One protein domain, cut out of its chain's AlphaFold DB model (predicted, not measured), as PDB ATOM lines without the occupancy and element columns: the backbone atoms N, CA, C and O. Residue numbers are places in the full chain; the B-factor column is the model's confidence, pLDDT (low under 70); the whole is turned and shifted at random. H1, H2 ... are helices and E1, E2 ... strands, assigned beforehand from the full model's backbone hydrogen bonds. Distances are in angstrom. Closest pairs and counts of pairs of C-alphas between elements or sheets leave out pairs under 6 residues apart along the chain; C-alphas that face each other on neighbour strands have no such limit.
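AT A GLANCE: This is residues 314 to 382 of the 383 residues of an uncharacterized protein of Acidobacteria bacterium (UniProt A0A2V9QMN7). A strongly twisted sheet of four antiparallel strands, order E1 E4 E3 E2, curls like part of a barrel, and two short helices, H1 and H2, only graze it. The printed part has 69 residues, with named elements in the order E1 H1 E2 E3 E4 H2, class mixed. It is compact, radius of gyration of the C-alphas 12.5 A, spanning 35 by 25 by 17 A.

HOW THE PARTS SIT: After the unnamed residues 314 to 327, edge strand E1, residues 328 to 333, is antiparallel to E4, residues 370 to 373; N 330 and O 371, 2.8 A, are within hydrogen-bond range. H1, residues 336 to 340, only grazes the sheet; its O i to N i+4 pair is within range. E2, residues 348 to 353, E3, residues 356 to 365, and E4 form a meander, successive antiparallel neighbours, with hairpins E2 and E3 (N 351 and O 358, 2.8 A) and E3 and E4 (N 363 and O 372, 2.9 A). H2, residues 377 to 380, only grazes the sheet and is too short for such a pair.

IN THESE COORDINATES: E1, 16.1 A, begins at C-alpha 328 (-12.100, 9.239, -41.121); E3 measures 27.4 A. H2 ends at C-alpha 380 (-5.743, 24.545, -43.166).

THE WHOLE: The printed part has no cut. Residues 376 to 382 have pLDDT under 70.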
ATOM      1  N   ALA A 314      -4.399  -3.538 -41.406       87.69
ATOM      2  CA  ALA A 314      -5.581  -3.044 -42.105       87.69
ATOM      3  C   ALA A 314      -6.546  -4.206 -42.381       87.69
ATOM      4  O   ALA A 314      -6.107  -5.312 -42.699       87.69
ATOM      5  N   LEU A 315      -7.852  -3.954 -42.279       86.44
ATOM      6  CA  LEU A 315      -8.862  -4.979 -42.575       86.44
ATOM      7  C   LEU A 315      -8.981  -5.294 -44.065       86.44
ATOM      8  O   LEU A 315      -9.175  -6.449 -44.436       86.44
ATOM      9  N   ASP A 316      -8.852  -4.273 -44.904       87.19
ATOM     10  CA  ASP A 316      -8.773  -4.407 -46.352       87.19
ATOM     11  C   ASP A 316      -7.683  -3.466 -46.863       87.19
ATOM     12  O   ASP A 316      -7.815  -2.243 -46.812       87.19
ATOM     13  N   ALA A 317      -6.584  -4.050 -47.338       83.38
ATOM     14  CA  ALA A 317      -5.440  -3.305 -47.852       83.38
ATOM     15  C   ALA A 317      -5.752  -2.542 -49.153       83.38
ATOM     16  O   ALA A 317      -5.012  -1.630 -49.510       83.38
ATOM     17  N   ASN A 318      -6.836  -2.897 -49.851       86.56
ATOM     18  CA  ASN A 318      -7.248  -2.258 -51.099       86.56
ATOM     19  C   ASN A 318      -8.337  -1.196 -50.889       86.56
ATOM     20  O   ASN A 318      -8.781  -0.572 -51.857       86.56
ATOM     21  N   GLN A 319      -8.792  -0.993 -49.650       87.12
ATOM     22  CA  GLN A 319      -9.835  -0.022 -49.361       87.12
ATOM     23  C   GLN A 319      -9.330   1.399 -49.622       87.12
ATOM     24  O   GLN A 319      -8.346   1.858 -49.047       87.12
ATOM     25  N   VAL A 320     -10.048   2.121 -50.482       86.56
ATOM     26  CA  VAL A 320      -9.748   3.519 -50.796       86.56
ATOM     27  C   VAL A 320     -10.501   4.427 -49.831       86.56
ATOM     28  O   VAL A 320     -11.726   4.358 -49.717       86.56
ATOM     29  N   PHE A 321      -9.769   5.314 -49.160       85.62
ATOM     30  CA  PHE A 321     -10.325   6.270 -48.208       85.62
ATOM     31  C   PHE A 321     -10.319   7.688 -48.774       85.62
ATOM     32  O   PHE A 321      -9.354   8.140 -49.388       85.62
ATOM     33  N   CYS A 322     -11.407   8.420 -48.537       82.44
ATOM     34  CA  CYS A 322     -11.470   9.840 -48.857       82.44
ATOM     35  C   CYS A 322     -10.816  10.644 -47.726       82.44
ATOM     36  O   CYS A 322     -11.431  10.814 -46.675       82.44
ATOM     37  N   ALA A 323      -9.615  11.185 -47.961       73.69
ATOM     38  CA  ALA A 323      -8.901  12.032 -46.994       73.69
ATOM     39  C   ALA A 323      -9.717  13.268 -46.563       73.69
ATOM     40  O   ALA A 323      -9.608  13.731 -45.436       73.69
ATOM     41  N   ASN A 324     -10.611  13.755 -47.430       73.75
ATOM     42  CA  ASN A 324     -11.488  14.888 -47.136       73.75
ATOM     43  C   ASN A 324     -12.698  14.529 -46.263       73.75
ATOM     44  O   ASN A 324     -13.512  15.410 -45.998       73.75
ATOM     45  N   LYS A 325     -12.890  13.278 -45.838       78.69
ATOM     46  CA  LYS A 325     -13.991  12.934 -44.934       78.69
ATOM     47  C   LYS A 325     -13.598  13.317 -43.498       78.69
ATOM     48  O   LYS A 325     -12.576  12.808 -43.035       78.69
ATOM     49  N   PRO A 326     -14.371  14.173 -42.796       79.44
ATOM     50  CA  PRO A 326     -14.132  14.418 -41.376       79.44
ATOM     51  C   PRO A 326     -14.321  13.115 -40.589       79.44
ATOM     52  O   PRO A 326     -15.145  12.276 -40.969       79.44
ATOM     53  N   ASP A 327     -13.546  12.946 -39.520       83.56
ATOM     54  CA  ASP A 327     -13.570  11.760 -38.655       83.56
ATOM     55  C   ASP A 327     -13.426  10.442 -39.428       83.56
ATOM     56  O   ASP A 327     -14.212   9.493 -39.257       83.56
ATOM     57  N   LEU A 328     -12.430  10.407 -40.319       90.94
ATOM     58  CA  LEU A 328     -12.100   9.239 -41.121       90.94
ATOM     59  C   LEU A 328     -11.742   8.072 -40.197       90.94
ATOM     60  O   LEU A 328     -10.857   8.193 -39.356       90.94
ATOM     61  N   VAL A 329     -12.406   6.931 -40.377       92.06
ATOM     62  CA  VAL A 329     -12.056   5.696 -39.668       92.06
ATOM     63  C   VAL A 329     -11.161   4.862 -40.562       92.06
ATOM     64  O   VAL A 329     -11.586   4.483 -41.652       92.06
ATOM     65  N   LEU A 330      -9.961   4.557 -40.079       92.00
ATOM     66  CA  LEU A 330      -9.058   3.562 -40.645       92.00
ATOM     67  C   LEU A 330      -9.313   2.226 -39.936       92.00
ATOM     68  O   LEU A 330      -8.914   2.068 -38.777       92.00
ATOM     69  N   PRO A 331     -10.013   1.272 -40.574       91.62
ATOM     70  CA  PRO A 331     -10.361   0.011 -39.945       91.62
ATOM     71  C   PRO A 331      -9.107  -0.841 -39.737       91.62
ATOM     72  O   PRO A 331      -8.360  -1.109 -40.682       91.62
ATOM     73  N   ALA A 332      -8.896  -1.278 -38.500       89.25
ATOM     74  CA  ALA A 332      -7.709  -2.024 -38.108       89.25
ATOM     75  C   ALA A 332      -8.062  -3.185 -37.174       89.25
ATOM     76  O   ALA A 332      -9.058  -3.132 -36.448       89.25
ATOM     77  N   ASP A 333      -7.235  -4.225 -37.207       84.44
ATOM     78  CA  ASP A 333      -7.405  -5.453 -36.433       84.44
ATOM     79  C   ASP A 333      -6.047  -6.065 -36.041       84.44
ATOM     80  O   ASP A 333      -4.990  -5.633 -36.509       84.44
ATOM     81  N   GLY A 334      -6.070  -7.079 -35.176       78.00
ATOM     82  CA  GLY A 334      -4.901  -7.846 -34.746       78.00
ATOM     83  C   GLY A 334      -4.158  -7.283 -33.535       78.00
ATOM     84  O   GLY A 334      -3.112  -7.816 -33.188       78.00
ATOM     85  N   ALA A 335      -4.670  -6.228 -32.896       85.56
ATOM     86  CA  ALA A 335      -4.051  -5.636 -31.708       85.56
ATOM     87  C   ALA A 335      -5.099  -5.165 -30.683       85.56
ATOM     88  O   ALA A 335      -5.245  -3.964 -30.450       85.56
ATOM     89  N   PRO A 336      -5.843  -6.084 -30.046       89.44
ATOM     90  CA  PRO A 336      -6.951  -5.727 -29.162       89.44
ATOM     91  C   PRO A 336      -6.537  -4.885 -27.952       89.44
ATOM     92  O   PRO A 336      -7.307  -4.045 -27.493       89.44
ATOM     93  N   LEU A 337      -5.301  -5.031 -27.467       89.94
ATOM     94  CA  LEU A 337      -4.789  -4.226 -26.354       89.94
ATOM     95  C   LEU A 337      -4.652  -2.738 -26.700       89.94
ATOM     96  O   LEU A 337      -4.814  -1.904 -25.815       89.94
ATOM     97  N   VAL A 338      -4.446  -2.392 -27.976       91.12
ATOM     98  CA  VAL A 338      -4.442  -0.993 -28.448       91.12
ATOM     99  C   VAL A 338      -5.815  -0.340 -28.272       91.12
ATOM    100  O   VAL A 338      -5.916   0.866 -28.078       91.12
ATOM    101  N   PHE A 339      -6.874  -1.146 -28.332       91.75
ATOM    102  CA  PHE A 339      -8.258  -0.704 -28.208       91.75
ATOM    103  C   PHE A 339      -8.809  -0.816 -26.779       91.75
ATOM    104  O   PHE A 339      -9.842  -0.217 -26.484       91.75
ATOM    105  N   ALA A 340      -8.153  -1.592 -25.911       91.94
ATOM    106  CA  ALA A 340      -8.623  -1.903 -24.561       91.94
ATOM    107  C   ALA A 340      -7.857  -1.190 -23.438       91.94
ATOM    108  O   ALA A 340      -8.348  -1.132 -22.314       91.94
ATOM    109  N   THR A 341      -6.640  -0.709 -23.707       92.69
ATOM    110  CA  THR A 341      -5.700  -0.248 -22.673       92.69
ATOM    111  C   THR A 341      -5.016   1.063 -23.064       92.69
ATOM    112  O   THR A 341      -5.082   1.494 -24.212       92.69
ATOM    113  N   GLU A 342      -4.307   1.678 -22.114       92.31
ATOM    114  CA  GLU A 342      -3.474   2.874 -22.332       92.31
ATOM    115  C   GLU A 342      -2.034   2.524 -22.785       92.31
ATOM    116  O   GLU A 342      -1.192   3.409 -22.967       92.31
ATOM    117  N   LEU A 343      -1.739   1.232 -23.007       90.19
ATOM    118  CA  LEU A 343      -0.389   0.734 -23.305       90.19
ATOM    119  C   LEU A 343       0.187   1.339 -24.588       90.19
ATOM    120  O   LEU A 343       1.376   1.664 -24.656       90.19
ATOM    121  N   ALA A 344      -0.659   1.495 -25.606       86.75
ATOM    122  CA  ALA A 344      -0.285   2.070 -26.885       86.75
ATOM    123  C   ALA A 344      -0.931   3.449 -27.053       86.75
ATOM    124  O   ALA A 344      -2.137   3.615 -26.890       86.75
ATOM    125  N   ARG A 345      -0.116   4.450 -27.385       85.88
ATOM    126  CA  ARG A 345      -0.509   5.864 -27.409       85.88
ATOM    127  C   ARG A 345       0.263   6.630 -28.472       85.88
ATOM    128  O   ARG A 345       1.244   6.120 -29.005       85.88
ATOM    129  N   ASN A 346      -0.149   7.875 -28.704       87.00
ATOM    130  CA  ASN A 346       0.487   8.789 -29.657       87.00
ATOM    131  C   ASN A 346       0.567   8.198 -31.071       87.00
ATOM    132  O   ASN A 346       1.560   8.378 -31.772       87.00
ATOM    133  N   PHE A 347      -0.471   7.467 -31.481       90.75
ATOM    134  CA  PHE A 347      -0.564   6.998 -32.852       90.75
ATOM    135  C   PHE A 347      -0.732   8.188 -33.789       90.75
ATOM    136  O   PHE A 347      -1.491   9.122 -33.517       90.75
ATOM    137  N   VAL A 348      -0.035   8.115 -34.915       91.50
ATOM    138  CA  VAL A 348      -0.119   9.088 -35.993       91.50
ATOM    139  C   VAL A 348      -0.381   8.363 -37.302       91.50
ATOM    140  O   VAL A 348       0.116   7.260 -37.536       91.50
ATOM    141  N   HIS A 349      -1.187   8.980 -38.150       89.25
ATOM    142  CA  HIS A 349      -1.361   8.598 -39.532       89.25
ATOM    143  C   HIS A 349      -0.491   9.505 -40.396       89.25
ATOM    144  O   HIS A 349      -0.770  10.696 -40.531       89.25
ATOM    145  N   HIS A 350       0.564   8.923 -40.958       90.06
ATOM    146  CA  HIS A 350       1.444   9.600 -41.894       90.06
ATOM    147  C   HIS A 350       0.787   9.670 -43.277       90.06
ATOM    148  O   HIS A 350       0.485   8.637 -43.877       90.06
ATOM    149  N   LEU A 351       0.565  10.884 -43.776       85.88
ATOM    150  CA  LEU A 351       0.015  11.166 -45.098       85.88
ATOM    151  C   LEU A 351       1.094  11.750 -45.995       85.88
ATOM    152  O   LEU A 351       1.573  12.855 -45.756       85.88
ATOM    153  N   GLU A 352       1.407  11.047 -47.077       86.69
ATOM    154  CA  GLU A 352       2.244  11.570 -48.150       86.69
ATOM    155  C   GLU A 352       1.363  12.117 -49.275       86.69
ATOM    156  O   GLU A 352       0.545  11.411 -49.868       86.69
ATOM    157  N   THR A 353       1.532  13.399 -49.586       82.75
ATOM    158  CA  THR A 353       0.838  14.066 -50.690       82.75
ATOM    159  C   THR A 353       1.844  14.683 -51.655       82.75
ATOM    160  O   THR A 353       3.025  14.833 -51.345       82.75
ATOM    161  N   LYS A 354       1.374  15.133 -52.826       82.50
ATOM    162  CA  LYS A 354       2.215  15.918 -53.747       82.50
ATOM    163  C   LYS A 354       2.735  17.224 -53.124       82.50
ATOM    164  O   LYS A 354       3.728  17.749 -53.613       82.50
ATOM    165  N   ALA A 355       2.061  17.749 -52.097       81.00
ATOM    166  CA  ALA A 355       2.434  18.980 -51.401       81.00
ATOM    167  C   ALA A 355       3.420  18.747 -50.239       81.00
ATOM    168  O   ALA A 355       3.986  19.708 -49.725       81.00
ATOM    169  N   GLY A 356       3.644  17.491 -49.837       86.25
ATOM    170  CA  GLY A 356       4.513  17.125 -48.719       86.25
ATOM    171  C   GLY A 356       3.915  16.033 -47.835       86.25
ATOM    172  O   GLY A 356       2.812  15.538 -48.087       86.25
ATOM    173  N   ALA A 357       4.674  15.667 -46.803       88.06
ATOM    174  CA  ALA A 357       4.269  14.707 -45.787       88.06
ATOM    175  C   ALA A 357       3.667  15.413 -44.563       88.06
ATOM    176  O   ALA A 357       4.123  16.488 -44.171       88.06
ATOM    177  N   THR A 358       2.635  14.836 -43.957       88.19
ATOM    178  CA  THR A 358       1.971  15.389 -42.768       88.19
ATOM    179  C   THR A 358       1.506  14.266 -41.852       88.19
ATOM    180  O   THR A 358       0.937  13.283 -42.319       88.19
ATOM    181  N   ASP A 359       1.711  14.434 -40.548       90.31
ATOM    182  CA  ASP A 359       1.256  13.487 -39.532       90.31
ATOM    183  C   ASP A 359      -0.051  13.970 -38.909       90.31
ATOM    184  O   ASP A 359      -0.125  15.073 -38.365       90.31
ATOM    185  N   LEU A 360      -1.084  13.130 -38.962       88.88
ATOM    186  CA  LEU A 360      -2.367  13.399 -38.318       88.88
ATOM    187  C   LEU A 360      -2.547  12.509 -37.089       88.88
ATOM    188  O   LEU A 360      -2.284  11.309 -37.176       88.88
ATOM    189  N   PRO A 361      -3.029  13.034 -35.949       91.19
ATOM    190  CA  PRO A 361      -3.323  12.208 -34.786       91.19
ATOM    191  C   PRO A 361      -4.324  11.097 -35.118       91.19
ATOM    192  O   PRO A 361      -5.372  11.342 -35.718       91.19
ATOM    193  N   ALA A 362      -4.004   9.877 -34.690       91.81
ATOM    194  CA  ALA A 362      -4.854   8.711 -34.844       91.81
ATOM    195  C   ALA A 362      -5.324   8.231 -33.470       91.81
ATOM    196  O   ALA A 362      -4.520   7.845 -32.625       91.81
ATOM    197  N   LYS A 363      -6.637   8.242 -33.230       92.75
ATOM    198  CA  LYS A 363      -7.204   7.792 -31.955       92.75
ATOM    199  C   LYS A 363      -7.836   6.407 -32.113       92.75
ATOM    200  O   LYS A 363      -8.734   6.276 -32.943       92.75
ATOM    201  N   PRO A 364      -7.428   5.384 -31.343       92.94
ATOM    202  CA  PRO A 364      -8.124   4.102 -31.358       92.94
ATOM    203  C   PRO A 364      -9.567   4.278 -30.862       92.94
ATOM    204  O   PRO A 364      -9.801   4.892 -29.823       92.94
ATOM    205  N   GLU A 365     -10.530   3.751 -31.619       92.31
ATOM    206  CA  GLU A 365     -11.959   3.785 -31.298       92.31
ATOM    207  C   GLU A 365     -12.591   2.425 -31.606       92.31
ATOM    208  O   GLU A 365     -12.965   2.104 -32.743       92.31
ATOM    209  N   SER A 366     -12.697   1.597 -30.571       91.62
ATOM    210  CA  SER A 366     -13.164   0.217 -30.681       91.62
ATOM    211  C   SER A 366     -14.625   0.131 -31.123       91.62
ATOM    212  O   SER A 366     -14.971  -0.765 -31.893       91.62
ATOM    213  N   SER A 367     -15.474   1.101 -30.751       90.56
ATOM    214  CA  SER A 367     -16.888   1.104 -31.155       90.56
ATOM    215  C   SER A 367     -17.100   1.456 -32.625       90.56
ATOM    216  O   SER A 367     -18.158   1.164 -33.177       90.56
ATOM    217  N   ARG A 368     -16.110   2.089 -33.265       91.62
ATOM    218  CA  ARG A 368     -16.092   2.373 -34.711       91.62
ATOM    219  C   ARG A 368     -15.217   1.383 -35.482       91.62
ATOM    220  O   ARG A 368     -15.188   1.420 -36.710       91.62
ATOM    221  N   GLY A 369     -14.538   0.482 -34.773       89.69
ATOM    222  CA  GLY A 369     -13.805  -0.638 -35.346       89.69
ATOM    223  C   GLY A 369     -12.456  -0.272 -35.964       89.69
ATOM    224  O   GLY A 369     -12.046  -0.943 -36.916       89.69
ATOM    225  N   GLY A 370     -11.790   0.784 -35.483       92.62
ATOM    226  CA  GLY A 370     -10.522   1.243 -36.050       92.62
ATOM    227  C   GLY A 370      -9.981   2.523 -35.417       92.62
ATOM    228  O   GLY A 370     -10.346   2.879 -34.301       92.62
ATOM    229  N   PHE A 371      -9.105   3.221 -36.137       93.50
ATOM    230  CA  PHE A 371      -8.558   4.509 -35.714       93.50
ATOM    231  C   PHE A 371      -9.346   5.653 -36.332       93.50
ATOM    232  O   PHE A 371      -9.541   5.678 -37.544       93.50
ATOM    233  N   VAL A 372      -9.764   6.614 -35.519       93.12
ATOM    234  CA  VAL A 372     -10.365   7.863 -35.983       93.12
ATOM    235  C   VAL A 372      -9.255   8.878 -36.218       93.12
ATOM    236  O   VAL A 372      -8.458   9.142 -35.317       93.12
ATOM    237  N   ILE A 373      -9.217   9.431 -37.426       91.06
ATOM    238  CA  ILE A 373      -8.304  10.495 -37.838       91.06
ATOM    239  C   ILE A 373      -9.100  11.789 -37.976       91.06
ATOM    240  O   ILE A 373     -10.083  11.839 -38.724       91.06
ATOM    241  N   ASP A 374      -8.649  12.840 -37.295       82.75
ATOM    242  CA  ASP A 374      -9.158  14.186 -37.537       82.75
ATOM    243  C   ASP A 374      -8.440  14.794 -38.747       82.75
ATOM    244  O   ASP A 374      -7.264  15.161 -38.700       82.75
ATOM    245  N   THR A 375      -9.160  14.863 -39.864       75.56
ATOM    246  CA  THR A 375      -8.664  15.375 -41.144       75.56
ATOM    247  C   THR A 375      -8.924  16.870 -41.327       75.56
ATOM    248  O   THR A 375      -8.547  17.423 -42.361       75.56
ATOM    249  N   GLN A 376      -9.546  17.556 -40.357       68.62
ATOM    250  CA  GLN A 376      -9.850  18.984 -40.488       68.62
ATOM    251  C   GLN A 376      -8.586  19.847 -40.407       68.62
ATOM    252  O   GLN A 376      -8.414  20.731 -41.241       68.62
ATOM    253  N   ASN A 377      -7.645  19.513 -39.520       55.06
ATOM    254  CA  ASN A 377      -6.375  20.243 -39.392       55.06
ATOM    255  C   ASN A 377      -5.463  20.115 -40.630       55.06
ATOM    256  O   ASN A 377      -4.607  20.965 -40.853       55.06
ATOM    257  N   ALA A 378      -5.656  19.084 -41.462       54.44
ATOM    258  CA  ALA A 378      -4.925  18.913 -42.722       54.44
ATOM    259  C   ALA A 378      -5.402  19.867 -43.832       54.44
ATOM    260  O   ALA A 378      -4.702  20.066 -44.826       54.44
ATOM    261  N   ARG A 379      -6.613  20.428 -43.699       51.38
ATOM    262  CA  ARG A 379      -7.200  21.339 -44.692       51.38
ATOM    263  C   ARG A 379      -6.614  22.746 -44.603       51.38
ATOM    264  O   ARG A 379      -6.477  23.395 -45.635       51.38
ATOM    265  N   ASP A 380      -6.218  23.178 -43.409       45.72
ATOM    266  CA  ASP A 380      -5.743  24.545 -43.166       45.72
ATOM    267  C   ASP A 380      -4.273  24.753 -43.566       45.72
ATOM    268  O   ASP A 380      -3.838  25.878 -43.792       45.72
ATOM    269  N   SER A 381      -3.499  23.673 -43.717       43.38
ATOM    270  CA  SER A 381      -2.110  23.716 -44.197       43.38
ATOM    271  C   SER A 381      -1.974  23.698 -45.726       43.38
ATOM    272  O   SER A 381      -0.853  23.707 -46.233       43.38
ATOM    273  N   GLY A 382      -3.088  23.629 -46.464       45.06
ATOM    274  CA  GLY A 382      -3.107  23.441 -47.918       45.06
ATOM    275  C   GLY A 382      -3.945  24.448 -48.713       45.06
ATOM    276  O   GLY A 382      -4.193  24.177 -49.890       45.06
TER     277      GLY A 382